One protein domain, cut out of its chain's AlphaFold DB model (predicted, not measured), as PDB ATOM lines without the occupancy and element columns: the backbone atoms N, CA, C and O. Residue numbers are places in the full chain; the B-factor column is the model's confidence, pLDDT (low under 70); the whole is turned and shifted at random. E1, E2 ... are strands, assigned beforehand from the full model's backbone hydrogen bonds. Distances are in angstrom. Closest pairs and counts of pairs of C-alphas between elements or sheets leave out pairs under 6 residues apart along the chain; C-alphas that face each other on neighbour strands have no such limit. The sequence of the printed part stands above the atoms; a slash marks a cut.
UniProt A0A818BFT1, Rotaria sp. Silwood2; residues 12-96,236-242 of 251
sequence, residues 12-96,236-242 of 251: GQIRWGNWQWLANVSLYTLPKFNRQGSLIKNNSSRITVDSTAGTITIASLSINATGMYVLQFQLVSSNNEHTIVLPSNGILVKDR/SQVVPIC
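This is residues 12 to 96 and 236 to 242 of the 251 residues of a protein of Rotaria sp. Silwood2 (UniProt A0A818BFT1). A twisted sheet has the long strand E4 in its middle, E1 along one side, E5 then E6 along the other; the bent hairpin E2 and E3 lies loosely over one face. The printed part has 92 residues with six named strands, E1 to E6 in chain order, all strand, both sheets antiparallel. It is elongated, 42 by 27 by 23 A, and only just compact, close to loose, with a radius of gyration of the C-alphas of 14.5 A.

E4, residues 67 to 77, spans 31.9 A; E1, residues 21 to 29, spans 26.2 A from C-alpha 21 (-9.665, 144.247, -16.429). E5 is residues 83 to 87; E6, residues 91 to 93, ends at C-alpha 93 (2.547, 170.014, -14.280). E2, residues 39 to 50, bends by 94 degrees at residue 43; E3, residues 55 to 63, by 63 degrees at residue 60.

Beside E4, E1 pairs through N 24 and O 74, 2.8 A; on the other side E5 pairs through N 73 and O 86, 2.8 A, and E6 through N 69 and O 91, 2.9 A. E2 and E3 pair through N 48 and O 57, 2.8 A. The closest C-alphas of E1 and E2, Leu 27 and Leu 39, are 6.7 A apart.

Residues 97 to 235 are not printed, a 26.7 A gap between C-alphas 96 and 236. No link is long. Residues under pLDDT 70 include 12 to 18 and 236 to 242.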
ATOM      1  N   GLY A  12     -20.687 153.274 -19.118       51.97
ATOM      2  CA  GLY A  12     -21.733 153.016 -18.111       51.97
ATOM      3  C   GLY A  12     -22.798 151.982 -18.514       51.97
ATOM      4  O   GLY A  12     -23.632 151.618 -17.695       51.97
ATOM      5  N   GLN A  13     -22.800 151.533 -19.770       50.44
ATOM      6  CA  GLN A  13     -23.706 150.519 -20.324       50.44
ATOM      7  C   GLN A  13     -22.990 149.200 -20.634       50.44
ATOM      8  O   GLN A  13     -23.647 148.213 -20.966       50.44
ATOM      9  N   ILE A  14     -21.660 149.166 -20.528       58.81
ATOM     10  CA  ILE A  14     -20.911 147.918 -20.585       58.81
ATOM     11  C   ILE A  14     -21.260 147.162 -19.310       58.81
ATOM     12  O   ILE A  14     -21.051 147.647 -18.196       58.81
ATOM     13  N   ARG A  15     -21.812 145.959 -19.461       61.41
ATOM     14  CA  ARG A  15     -21.893 145.038 -18.333       61.41
ATOM     15  C   ARG A  15     -20.458 144.689 -17.964       61.41
ATOM     16  O   ARG A  15     -19.819 143.933 -18.687       61.41
ATOM     17  N   TRP A  16     -19.975 145.235 -16.848       65.06
ATOM     18  CA  TRP A  16     -18.625 144.982 -16.327       65.06
ATOM     19  C   TRP A  16     -18.309 143.489 -16.169       65.06
ATOM     20  O   TRP A  16     -17.136 143.128 -16.151       65.06
ATOM     21  N   GLY A  17     -19.341 142.633 -16.158       65.44
ATOM     22  CA  GLY A  17     -19.244 141.183 -16.302       65.44
ATOM     23  C   GLY A  17     -18.328 140.537 -15.265       65.44
ATOM     24  O   GLY A  17     -17.929 141.163 -14.289       65.44
ATOM     25  N   ASN A  18     -17.969 139.278 -15.502       68.00
ATOM     26  CA  ASN A  18     -16.950 138.574 -14.713       68.00
ATOM     27  C   ASN A  18     -15.562 138.719 -15.355       68.00
ATOM     28  O   ASN A  18     -14.737 137.809 -15.296       68.00
ATOM     29  N   TRP A  19     -15.321 139.845 -16.023       71.44
ATOM     30  CA  TRP A  19     -14.065 140.102 -16.707       71.44
ATOM     31  C   TRP A  19     -13.065 140.688 -15.722       71.44
ATOM     32  O   TRP A  19     -13.347 141.675 -15.040       71.44
ATOM     33  N   GLN A  20     -11.868 140.113 -15.676       72.81
ATOM     34  CA  GLN A  20     -10.735 140.831 -15.105       72.81
ATOM     35  C   GLN A  20     -10.323 141.907 -16.101       72.81
ATOM     36  O   GLN A  20     -10.235 141.630 -17.300       72.81
ATOM     37  N   TRP A  21     -10.089 143.117 -15.613       75.88
ATOM     38  CA  TRP A  21      -9.665 144.247 -16.429       75.88
ATOM     39  C   TRP A  21      -8.231 144.610 -16.090       75.88
ATOM     40  O   TRP A  21      -7.824 144.583 -14.930       75.88
ATOM     41  N   LEU A  22      -7.487 144.976 -17.118       77.94
ATOM     42  CA  LEU A  22      -6.163 145.536 -17.027       77.94
ATOM     43  C   LEU A  22      -6.227 147.024 -17.368       77.94
ATOM     44  O   LEU A  22      -6.795 147.392 -18.390       77.94
ATOM     45  N   ALA A  23      -5.622 147.875 -16.544       79.31
ATOM     46  CA  ALA A  23      -5.561 149.312 -16.782       79.31
ATOM     47  C   ALA A  23      -4.119 149.762 -17.052       79.31
ATOM     48  O   ALA A  23      -3.284 149.775 -16.149       79.31
ATOM     49  N   ASN A  24      -3.860 150.182 -18.286       84.19
ATOM     50  CA  ASN A  24      -2.618 150.806 -18.722       84.19
ATOM     51  C   ASN A  24      -2.771 152.331 -18.708       84.19
ATOM     52  O   ASN A  24      -3.814 152.867 -19.087       84.19
ATOM     53  N   VAL A  25      -1.719 153.039 -18.297       85.56
ATOM     54  CA  VAL A  25      -1.678 154.506 -18.325       85.56
ATOM     55  C   VAL A  25      -0.443 154.953 -19.083       85.56
ATOM     56  O   VAL A  25       0.675 154.629 -18.692       85.56
ATOM     57  N   SER A  26      -0.648 155.734 -20.137       90.88
ATOM     58  CA  SER A  26       0.421 156.307 -20.953       90.88
ATOM     59  C   SER A  26       0.428 157.829 -20.832       90.88
ATOM     60  O   SER A  26      -0.612 158.449 -20.599       90.88
ATOM     61  N   LEU A  27       1.603 158.436 -20.988       91.69
ATOM     62  CA  LEU A  27       1.807 159.881 -20.911       91.69
ATOM     63  C   LEU A  27       2.180 160.423 -22.288       91.69
ATOM     64  O   LEU A  27       3.156 159.972 -22.880       91.69
ATOM     65  N   TYR A  28       1.445 161.425 -22.755       90.56
ATOM     66  CA  TYR A  28       1.728 162.140 -23.994       90.56
ATOM     67  C   TYR A  28       2.143 163.575 -23.684       90.56
ATOM     68  O   TYR A  28       1.471 164.280 -22.926       90.56
ATOM     69  N   THR A  29       3.241 164.024 -24.284       88.19
ATOM     70  CA  THR A  29       3.671 165.423 -24.258       88.19
ATOM     71  C   THR A  29       2.951 166.206 -25.350       88.19
ATOM     72  O   THR A  29       2.823 165.751 -26.487       88.19
ATOM     73  N   LEU A  30       2.464 167.404 -25.021       80.50
ATOM     74  CA  LEU A  30       1.858 168.270 -26.031       80.50
ATOM     75  C   LEU A  30       2.954 168.981 -26.849       80.50
ATOM     76  O   LEU A  30       3.852 169.561 -26.235       80.50
ATOM     77  N   PRO A  31       2.843 169.052 -28.196       75.56
ATOM     78  CA  PRO A  31       3.908 169.523 -29.096       75.56
ATOM     79  C   PRO A  31       4.506 170.901 -28.784       75.56
ATOM     80  O   PRO A  31       5.617 171.214 -29.202       75.56
ATOM     81  N   LYS A  32       3.758 171.762 -28.089       69.56
ATOM     82  CA  LYS A  32       4.169 173.132 -27.758       69.56
ATOM     83  C   LYS A  32       4.943 173.229 -26.433       69.56
ATOM     84  O   LYS A  32       5.572 174.247 -26.172       69.56
ATOM     85  N   PHE A  33       4.921 172.180 -25.611       66.06
ATOM     86  CA  PHE A  33       5.498 172.152 -24.263       66.06
ATOM     87  C   PHE A  33       6.375 170.903 -24.069       66.06
ATOM     88  O   PHE A  33       6.264 170.211 -23.059       66.06
ATOM     89  N   ASN A  34       7.236 170.626 -25.059       65.75
ATOM     90  CA  ASN A  34       8.056 169.414 -25.227       65.75
ATOM     91  C   ASN A  34       9.186 169.249 -24.200       65.75
ATOM     92  O   ASN A  34      10.345 169.044 -24.564       65.75
ATOM     93  N   ARG A  35       8.885 169.310 -22.908       81.38
ATOM     94  CA  ARG A  35       9.777 168.694 -21.929       81.38
ATOM     95  C   ARG A  35       9.449 167.214 -21.873       81.38
ATOM     96  O   ARG A  35       8.289 166.837 -21.732       81.38
ATOM     97  N   GLN A  36      10.470 166.382 -22.049       86.50
ATOM     98  CA  GLN A  36      10.319 164.948 -21.858       86.50
ATOM     99  C   GLN A  36       9.986 164.706 -20.386       86.50
ATOM    100  O   GLN A  36      10.753 165.078 -19.499       86.50
ATOM    101  N   GLY A  37       8.817 164.125 -20.147       88.56
ATOM    102  CA  GLY A  37       8.379 163.677 -18.837       88.56
ATOM    103  C   GLY A  37       8.053 162.195 -18.889       88.56
ATOM    104  O   GLY A  37       7.728 161.651 -19.942       88.56
ATOM    105  N   SER A  38       8.131 161.543 -17.739       89.56
ATOM    106  CA  SER A  38       7.746 160.150 -17.555       89.56
ATOM    107  C   SER A  38       6.853 160.015 -16.333       89.56
ATOM    108  O   SER A  38       7.046 160.709 -15.327       89.56
ATOM    109  N   LEU A  39       5.908 159.079 -16.401       88.81
ATOM    110  CA  LEU A  39       5.149 158.655 -15.232       88.81
ATOM    111  C   LEU A  39       6.080 157.924 -14.260       88.81
ATOM    112  O   LEU A  39       6.649 156.890 -14.603       88.81
ATOM    113  N   ILE A  40       6.219 158.451 -13.045       85.19
ATOM    114  CA  ILE A  40       6.882 157.752 -11.945       85.19
ATOM    115  C   ILE A  40       5.833 156.896 -11.248       85.19
ATOM    116  O   ILE A  40       4.831 157.406 -10.737       85.19
ATOM    117  N   LYS A  41       6.089 155.588 -11.198       73.75
ATOM    118  CA  LYS A  41       5.327 154.672 -10.358       73.75
ATOM    119  C   LYS A  41       5.848 154.780  -8.931       73.75
ATOM    120  O   LYS A  41       7.019 154.514  -8.683       73.75
ATOM    121  N   ASN A  42       4.968 155.128  -8.003       75.44
ATOM    122  CA  ASN A  42       5.269 155.010  -6.586       75.44
ATOM    123  C   ASN A  42       4.774 153.653  -6.085       75.44
ATOM    124  O   ASN A  42       3.805 153.101  -6.607       75.44
ATOM    125  N   ASN A  43       5.377 153.140  -5.013       77.81
ATOM    126  CA  ASN A  43       4.909 151.910  -4.359       77.81
ATOM    127  C   ASN A  43       3.471 152.045  -3.810       77.81
ATOM    128  O   ASN A  43       2.831 151.049  -3.497       77.81
ATOM    129  N   SER A  44       2.958 153.278  -3.707       76.75
ATOM    130  CA  SER A  44       1.583 153.606  -3.323       76.75
ATOM    131  C   SER A  44       0.610 153.739  -4.499       76.75
ATOM    132  O   SER A  44      -0.589 153.912  -4.265       76.75
ATOM    133  N   SER A  45       1.080 153.677  -5.751       74.06
ATOM    134  CA  SER A  45       0.209 153.772  -6.921       74.06
ATOM    135  C   SER A  45      -0.702 152.546  -6.982       74.06
ATOM    136  O   SER A  45      -0.241 151.425  -7.202       74.06
ATOM    137  N   ARG A  46      -2.005 152.763  -6.790       75.75
ATOM    138  CA  ARG A  46      -3.034 151.716  -6.817       75.75
ATOM    139  C   ARG A  46      -4.147 152.082  -7.784       75.75
ATOM    140  O   ARG A  46      -4.502 153.254  -7.914       75.75
ATOM    141  N   ILE A  47      -4.701 151.060  -8.422       68.94
ATOM    142  CA  ILE A  47      -5.885 151.159  -9.270       68.94
ATOM    143  C   ILE A  47      -7.029 150.513  -8.499       68.94
ATOM    144  O   ILE A  47      -6.919 149.370  -8.061       68.94
ATOM    145  N   THR A  48      -8.108 151.254  -8.291       72.75
ATOM    146  CA  THR A  48      -9.314 150.777  -7.620       72.75
ATOM    147  C   THR A  48     -10.474 150.912  -8.589       72.75
ATOM    148  O   THR A  48     -10.720 151.997  -9.114       72.75
ATOM    149  N   VAL A  49     -11.167 149.809  -8.843       65.38
ATOM    150  CA  VAL A  49     -12.371 149.783  -9.674       65.38
ATOM    151  C   VAL A  49     -13.564 149.687  -8.736       65.38
ATOM    152  O   VAL A  49     -13.671 148.730  -7.974       65.38
ATOM    153  N   ASP A  50     -14.442 150.681  -8.782       69.19
ATOM    154  CA  ASP A  50     -15.738 150.640  -8.118       69.19
ATOM    155  C   ASP A  50     -16.794 150.295  -9.167       69.19
ATOM    156  O   ASP A  50     -17.237 151.142  -9.948       69.19
ATOM    157  N   SER A  51     -17.180 149.020  -9.201       64.44
ATOM    158  CA  SER A  51     -18.201 148.509 -10.114       64.44
ATOM    159  C   SER A  51     -19.601 149.038  -9.805       64.44
ATOM    160  O   SER A  51     -20.440 149.072 -10.701       64.44
ATOM    161  N   THR A  52     -19.862 149.448  -8.561       67.88
ATOM    162  CA  THR A  52     -21.166 149.964  -8.127       67.88
ATOM    163  C   THR A  52     -21.351 151.397  -8.611       67.88
ATOM    164  O   THR A  52     -22.390 151.732  -9.174       67.88
ATOM    165  N   ALA A  53     -20.319 152.231  -8.456       73.12
ATOM    166  CA  ALA A  53     -20.305 153.594  -8.981       73.12
ATOM    167  C   ALA A  53     -19.959 153.659 -10.482       73.12
ATOM    168  O   ALA A  53     -20.120 154.706 -11.109       73.12
ATOM    169  N   GLY A  54     -19.452 152.566 -11.061       65.75
ATOM    170  CA  GLY A  54     -18.946 152.533 -12.434       65.75
ATOM    171  C   GLY A  54     -17.725 153.434 -12.627       65.75
ATOM    172  O   GLY A  54     -17.576 154.052 -13.684       65.75
ATOM    173  N   THR A  55     -16.875 153.553 -11.602       71.69
ATOM    174  CA  THR A  55     -15.700 154.435 -11.614       71.69
ATOM    175  C   THR A  55     -14.401 153.646 -11.508       71.69
ATOM    176  O   THR A  55     -14.328 152.596 -10.874       71.69
ATOM    177  N   ILE A  56     -13.347 154.169 -12.133       66.62
ATOM    178  CA  ILE A  56     -11.980 153.675 -11.964       66.62
ATOM    179  C   ILE A  56     -11.159 154.812 -11.378       66.62
ATOM    180  O   ILE A  56     -11.063 155.887 -11.968       66.62
ATOM    181  N   THR A  57     -10.564 154.560 -10.221       77.94
ATOM    182  CA  THR A  57      -9.708 155.506  -9.515       77.94
ATOM    183  C   THR A  57      -8.270 155.027  -9.588       77.94
ATOM    184  O   THR A  57      -7.955 153.916  -9.167       77.94
ATOM    185  N   ILE A  58      -7.381 155.878 -10.091       75.31
ATOM    186  CA  ILE A  58      -5.940 155.625 -10.097       75.31
ATOM    187  C   ILE A  58      -5.306 156.656  -9.174       75.31
ATOM    188  O   ILE A  58      -5.327 157.853  -9.457       75.31
ATOM    189  N   ALA A  59      -4.791 156.195  -8.038       79.69
ATOM    190  CA  ALA A  59      -4.226 157.060  -7.014       79.69
ATOM    191  C   ALA A  59      -2.703 157.171  -7.150       79.69
ATOM    192  O   ALA A  59      -2.032 156.244  -7.607       79.69
ATOM    193  N   SER A  60      -2.161 158.302  -6.691       81.06
ATOM    194  CA  SER A  60      -0.717 158.505  -6.509       81.06
ATOM    195  C   SER A  60       0.114 158.356  -7.792       81.06
ATOM    196  O   SER A  60       1.202 157.782  -7.763       81.06
ATOM    197  N   LEU A  61      -0.383 158.880  -8.917       82.44
ATOM    198  CA  LEU A  61       0.423 159.085 -10.125       82.44
ATOM    199  C   LEU A  61       1.322 160.316  -9.948       82.44
ATOM    200  O   LEU A  61       0.881 161.332  -9.410       82.44
ATOM    201  N   SER A  62       2.566 160.243 -10.421       88.31
ATOM    202  CA  SER A  62       3.481 161.388 -10.442       88.31
ATOM    203  C   SER A  62       4.151 161.517 -11.808       88.31
ATOM    204  O   SER A  62       4.386 160.519 -12.484       88.31
ATOM    205  N   ILE A  63       4.437 162.750 -12.220       90.50
ATOM    206  CA  ILE A  63       5.147 163.083 -13.460       90.50
ATOM    207  C   ILE A  63       6.427 163.803 -13.041       90.50
ATOM    208  O   ILE A  63       6.375 164.761 -12.272       90.50
ATOM    209  N   ASN A  64       7.575 163.326 -13.514       90.62
ATOM    210  CA  ASN A  64       8.889 163.790 -13.052       90.62
ATOM    211  C   ASN A  64       9.360 165.124 -13.646       90.62
ATOM    212  O   ASN A  64      10.443 165.587 -13.298       90.62
ATOM    213  N   ALA A  65       8.597 165.715 -14.561       90.38
ATOM    214  CA  ALA A  65       9.011 166.901 -15.288       90.38
ATOM    215  C   ALA A  65       7.868 167.906 -15.416       90.38
ATOM    216  O   ALA A  65       6.701 167.552 -15.587       90.38
ATOM    217  N   THR A  66       8.225 169.184 -15.390       90.69
ATOM    218  CA  THR A  66       7.297 170.287 -15.636       90.69
ATOM    219  C   THR A  66       6.909 170.356 -17.105       90.69
ATOM    220  O   THR A  66       7.722 170.070 -17.981       90.69
ATOM    221  N   GLY A  67       5.664 170.721 -17.393       90.06
ATOM    222  CA  GLY A  67       5.149 170.751 -18.760       90.06
ATOM    223  C   GLY A  67       3.640 170.574 -18.828       90.06
ATOM    224  O   GLY A  67       2.965 170.482 -17.804       90.06
ATOM    225  N   MET A  68       3.107 170.531 -20.047       88.75
ATOM    226  CA  MET A  68       1.720 170.139 -20.276       88.75
ATOM    227  C   MET A  68       1.664 168.736 -20.862       88.75
ATOM    228  O   MET A  68       2.294 168.457 -21.884       88.75
ATOM    229  N   TYR A  69       0.860 167.889 -20.238       89.25
ATOM    230  CA  TYR A  69       0.752 166.481 -20.576       89.25
ATOM    231  C   TYR A  69      -0.703 166.068 -20.755       89.25
ATOM    232  O   TYR A  69      -1.613 166.696 -20.221       89.25
ATOM    233  N   VAL A  70      -0.919 164.979 -21.478       91.38
ATOM    234  CA  VAL A  70      -2.197 164.270 -21.538       91.38
ATOM    235  C   VAL A  70      -1.944 162.843 -21.078       91.38
ATOM    236  O   VAL A  70      -1.004 162.197 -21.540       91.38
ATOM    237  N   LEU A  71      -2.762 162.352 -20.154       89.50
ATOM    238  CA  LEU A  71      -2.770 160.944 -19.786       89.50
ATOM    239  C   LEU A  71      -3.734 160.210 -20.704       89.50
ATOM    240  O   LEU A  71      -4.837 160.687 -20.956       89.50
ATOM    241  N   GLN A  72      -3.344 159.037 -21.174       91.62
ATOM    242  CA  GLN A  72      -4.246 158.119 -21.847       91.62
ATOM    243  C   GLN A  72      -4.411 156.890 -20.977       91.62
ATOM    244  O   GLN A  72      -3.453 156.164 -20.719       91.62
ATOM    245  N   PHE A  73      -5.638 156.658 -20.547       86.56
ATOM    246  CA  PHE A  73      -6.027 155.448 -19.853       86.56
ATOM    247  C   PHE A  73      -6.511 154.446 -20.893       86.56
ATOM    248  O   PHE A  73      -7.363 154.767 -21.721       86.56
ATOM    249  N   GLN A  74      -5.964 153.240 -20.867       88.62
ATOM    250  CA  GLN A  74      -6.407 152.132 -21.696       88.62
ATOM    251  C   GLN A  74      -6.821 150.984 -20.783       88.62
ATOM    252  O   GLN A  74      -6.011 150.461 -20.026       88.62
ATOM    253  N   LEU A  75      -8.089 150.600 -20.856       84.88
ATOM    254  CA  LEU A  75      -8.625 149.439 -20.159       84.88
ATOM    255  C   LEU A  75      -8.723 148.298 -21.156       84.88
ATOM    256  O   LEU A  75      -9.325 148.481 -22.211       84.88
ATOM    257  N   VAL A  76      -8.155 147.149 -20.823       86.81
ATOM    258  CA  VAL A  76      -8.154 145.947 -21.659       86.81
ATOM    259  C   VAL A  76      -8.754 144.810 -20.848       86.81
ATOM    260  O   VAL A  76      -8.367 144.610 -19.698       86.81
ATOM    261  N   SER A  77      -9.724 144.079 -21.390       86.12
ATOM    262  CA  SER A  77     -10.219 142.878 -20.713       86.12
ATOM    263  C   SER A  77      -9.137 141.791 -20.702       86.12
ATOM    264  O   SER A  77      -8.278 141.735 -21.572       86.12
ATOM    265  N   SER A  78      -9.164 140.900 -19.718       84.56
ATOM    266  CA  SER A  78      -8.179 139.815 -19.533       84.56
ATOM    267  C   SER A  78      -8.049 138.863 -20.723       84.56
ATOM    268  O   SER A  78      -7.005 138.242 -20.897       84.56
ATOM    269  N   ASN A  79      -9.084 138.759 -21.550       87.75
ATOM    270  CA  ASN A  79      -9.083 138.002 -22.799       87.75
ATOM    271  C   ASN A  79      -8.819 138.867 -24.048       87.75
ATOM    272  O   ASN A  79      -8.928 138.368 -25.161       87.75
ATOM    273  N   ASN A  80      -8.507 140.154 -23.874       86.56
ATOM    274  CA  ASN A  80      -8.270 141.145 -24.927       86.56
ATOM    275  C   ASN A  80      -9.443 141.386 -25.902       86.56
ATOM    276  O   ASN A  80      -9.240 142.002 -26.947       86.56
ATOM    277  N   GLU A  81     -10.665 140.945 -25.591       86.50
ATOM    278  CA  GLU A  81     -11.841 141.189 -26.446       86.50
ATOM    279  C   GLU A  81     -12.343 142.634 -26.383       86.50
ATOM    280  O   GLU A  81     -12.879 143.141 -27.364       86.50
ATOM    281  N   HIS A  82     -12.164 143.316 -25.251       81.25
ATOM    282  CA  HIS A  82     -12.639 144.682 -25.055       81.25
ATOM    283  C   HIS A  82     -11.479 145.622 -24.772       81.25
ATOM    284  O   HIS A  82     -10.564 145.307 -24.007       81.25
ATOM    285  N   THR A  83     -11.521 146.803 -25.388       85.00
ATOM    286  CA  THR A  83     -10.532 147.856 -25.161       85.00
ATOM    287  C   THR A  83     -11.208 149.216 -25.145       85.00
ATOM    288  O   THR A  83     -11.851 149.628 -26.114       85.00
ATOM    289  N   ILE A  84     -11.011 149.937 -24.046       82.62
ATOM    290  CA  ILE A  84     -11.552 151.276 -23.832       82.62
ATOM    291  C   ILE A  84     -10.376 152.233 -23.690       82.62
ATOM    292  O   ILE A  84      -9.538 152.053 -22.810       82.62
ATOM    293  N   VAL A  85     -10.326 153.261 -24.537       85.25
ATOM    294  CA  VAL A  85      -9.291 154.301 -24.494       85.25
ATOM    295  C   VAL A  85      -9.910 155.629 -24.077       85.25
ATOM    296  O   VAL A  85     -10.954 156.045 -24.578       85.25
ATOM    297  N   LEU A  86      -9.251 156.285 -23.132       83.00
ATOM    298  CA  LEU A  86      -9.744 157.427 -22.381       83.00
ATOM    299  C   LEU A  86      -8.622 158.466 -22.265       83.00
ATOM    300  O   LEU A  86      -7.752 158.321 -21.408       83.00
ATOM    301  N   PRO A  87      -8.604 159.514 -23.101       88.44
ATOM    302  CA  PRO A  87      -7.694 160.628 -22.887       88.44
ATOM    303  C   PRO A  87      -8.184 161.493 -21.719       88.44
ATOM    304  O   PRO A  87      -9.383 161.731 -21.557       88.44
ATOM    305  N   SER A  88      -7.254 161.989 -20.912       86.31
ATOM    306  CA  SER A  88      -7.518 163.042 -19.941       86.31
ATOM    307  C   SER A  88      -7.638 164.394 -20.637       86.31
ATOM    308  O   SER A  88      -7.206 164.587 -21.775       86.31
ATOM    309  N   ASN A  89      -8.138 165.382 -19.903       88.62
ATOM    310  CA  ASN A  89      -7.875 166.772 -20.259       88.62
ATOM    311  C   ASN A  89      -6.369 167.067 -20.140       88.62
ATOM    312  O   ASN A  89      -5.637 166.329 -19.474       88.62
ATOM    313  N   GLY A  90      -5.910 168.151 -20.768       85.12
ATOM    314  CA  GLY A  90      -4.535 168.618 -20.605       85.12
ATOM    315  C   GLY A  90      -4.224 168.932 -19.139       85.12
ATOM    316  O   GLY A  90      -4.969 169.653 -18.480       85.12
ATOM    317  N   ILE A  91      -3.119 168.388 -18.639       86.38
ATOM    318  CA  ILE A  91      -2.626 168.557 -17.273       86.38
ATOM    319  C   ILE A  91      -1.385 169.434 -17.334       86.38
ATOM    320  O   ILE A  91      -0.392 169.073 -17.962       86.38
ATOM    321  N   LEU A  92      -1.425 170.577 -16.654       89.00
ATOM    322  CA  LEU A  92      -0.254 171.424 -16.466       89.00
ATOM    323  C   LEU A  92       0.481 170.991 -15.195       89.00
ATOM    324  O   LEU A  92       0.038 171.273 -14.082       89.00
ATOM    325  N   VAL A  93       1.620 170.327 -15.367       86.31
ATOM    326  CA  VAL A  93       2.547 170.014 -14.280       86.31
ATOM    327  C   VAL A  93       3.454 171.218 -14.091       86.31
ATOM    328  O   VAL A  93       4.317 171.516 -14.922       86.31
ATOM    329  N   LYS A  94       3.232 171.933 -12.994       85.69
ATOM    330  CA  LYS A  94       4.095 173.031 -12.566       85.69
ATOM    331  C   LYS A  94       5.192 172.485 -11.671       85.69
ATOM    332  O   LYS A  94       5.005 171.466 -11.006       85.69
ATOM    333  N   ASP A  95       6.329 173.169 -11.665       78.94
ATOM    334  CA  ASP A  95       7.366 172.855 -10.692       78.94
ATOM    335  C   ASP A  95       6.778 173.058  -9.302       78.94
ATOM    336  O   ASP A  95       6.098 174.062  -9.063       78.94
ATOM    337  N   ARG A  96       7.045 172.130  -8.381       61.94
ATOM    338  CA  ARG A  96       6.577 172.271  -6.992       61.94
ATOM    339  C   ARG A  96       7.209 173.479  -6.287       61.94
ATOM    340  O   ARG A  96       6.739 173.865  -5.226       61.94
ATOM    341  N   SER A 236       4.141 150.226 -20.534       43.16
ATOM    342  CA  SER A 236       2.922 149.422 -20.397       43.16
ATOM    343  C   SER A 236       2.942 148.709 -19.040       43.16
ATOM    344  O   SER A 236       3.943 148.081 -18.687       43.16
ATOM    345  N   GLN A 237       1.882 148.837 -18.234       51.47
ATOM    346  CA  GLN A 237       1.822 148.266 -16.883       51.47
ATOM    347  C   GLN A 237       0.715 147.232 -16.764       51.47
ATOM    348  O   GLN A 237      -0.454 147.582 -16.683       51.47
ATOM    349  N   VAL A 238       1.100 145.965 -16.610       45.09
ATOM    350  CA  VAL A 238       0.163 144.875 -16.335       45.09
ATOM    351  C   VAL A 238      -0.129 144.792 -14.827       45.09
ATOM    352  O   VAL A 238       0.727 144.359 -14.060       45.09
ATOM    353  N   VAL A 239      -1.319 145.203 -14.377       48.72
ATOM    354  CA  VAL A 239      -1.844 144.909 -13.030       48.72
ATOM    355  C   VAL A 239      -3.099 144.037 -13.169       48.72
ATOM    356  O   VAL A 239      -4.129 144.544 -13.612       48.72
ATOM    357  N   PRO A 240      -3.042 142.740 -12.818       42.44
ATOM    358  CA  PRO A 240      -4.220 141.882 -12.829       42.44
ATOM    359  C   PRO A 240      -5.170 142.273 -11.690       42.44
ATOM    360  O   PRO A 240      -4.769 142.351 -10.528       42.44
ATOM    361  N   ILE A 241      -6.436 142.520 -12.025       47.81
ATOM    362  CA  ILE A 241      -7.495 142.831 -11.062       47.81
ATOM    363  C   ILE A 241      -8.361 141.580 -10.909       47.81
ATOM    364  O   ILE A 241      -9.143 141.259 -11.801       47.81
ATOM    365  N   CYS A 242      -8.238 140.870  -9.786       40.06
ATOM    366  CA  CYS A 242      -9.212 139.848  -9.402       40.06
ATOM    367  C   CYS A 242     -10.385 140.528  -8.681       40.06
ATOM    368  O   CYS A 242     -10.168 141.068  -7.595       40.06
TER     369      CYS A 242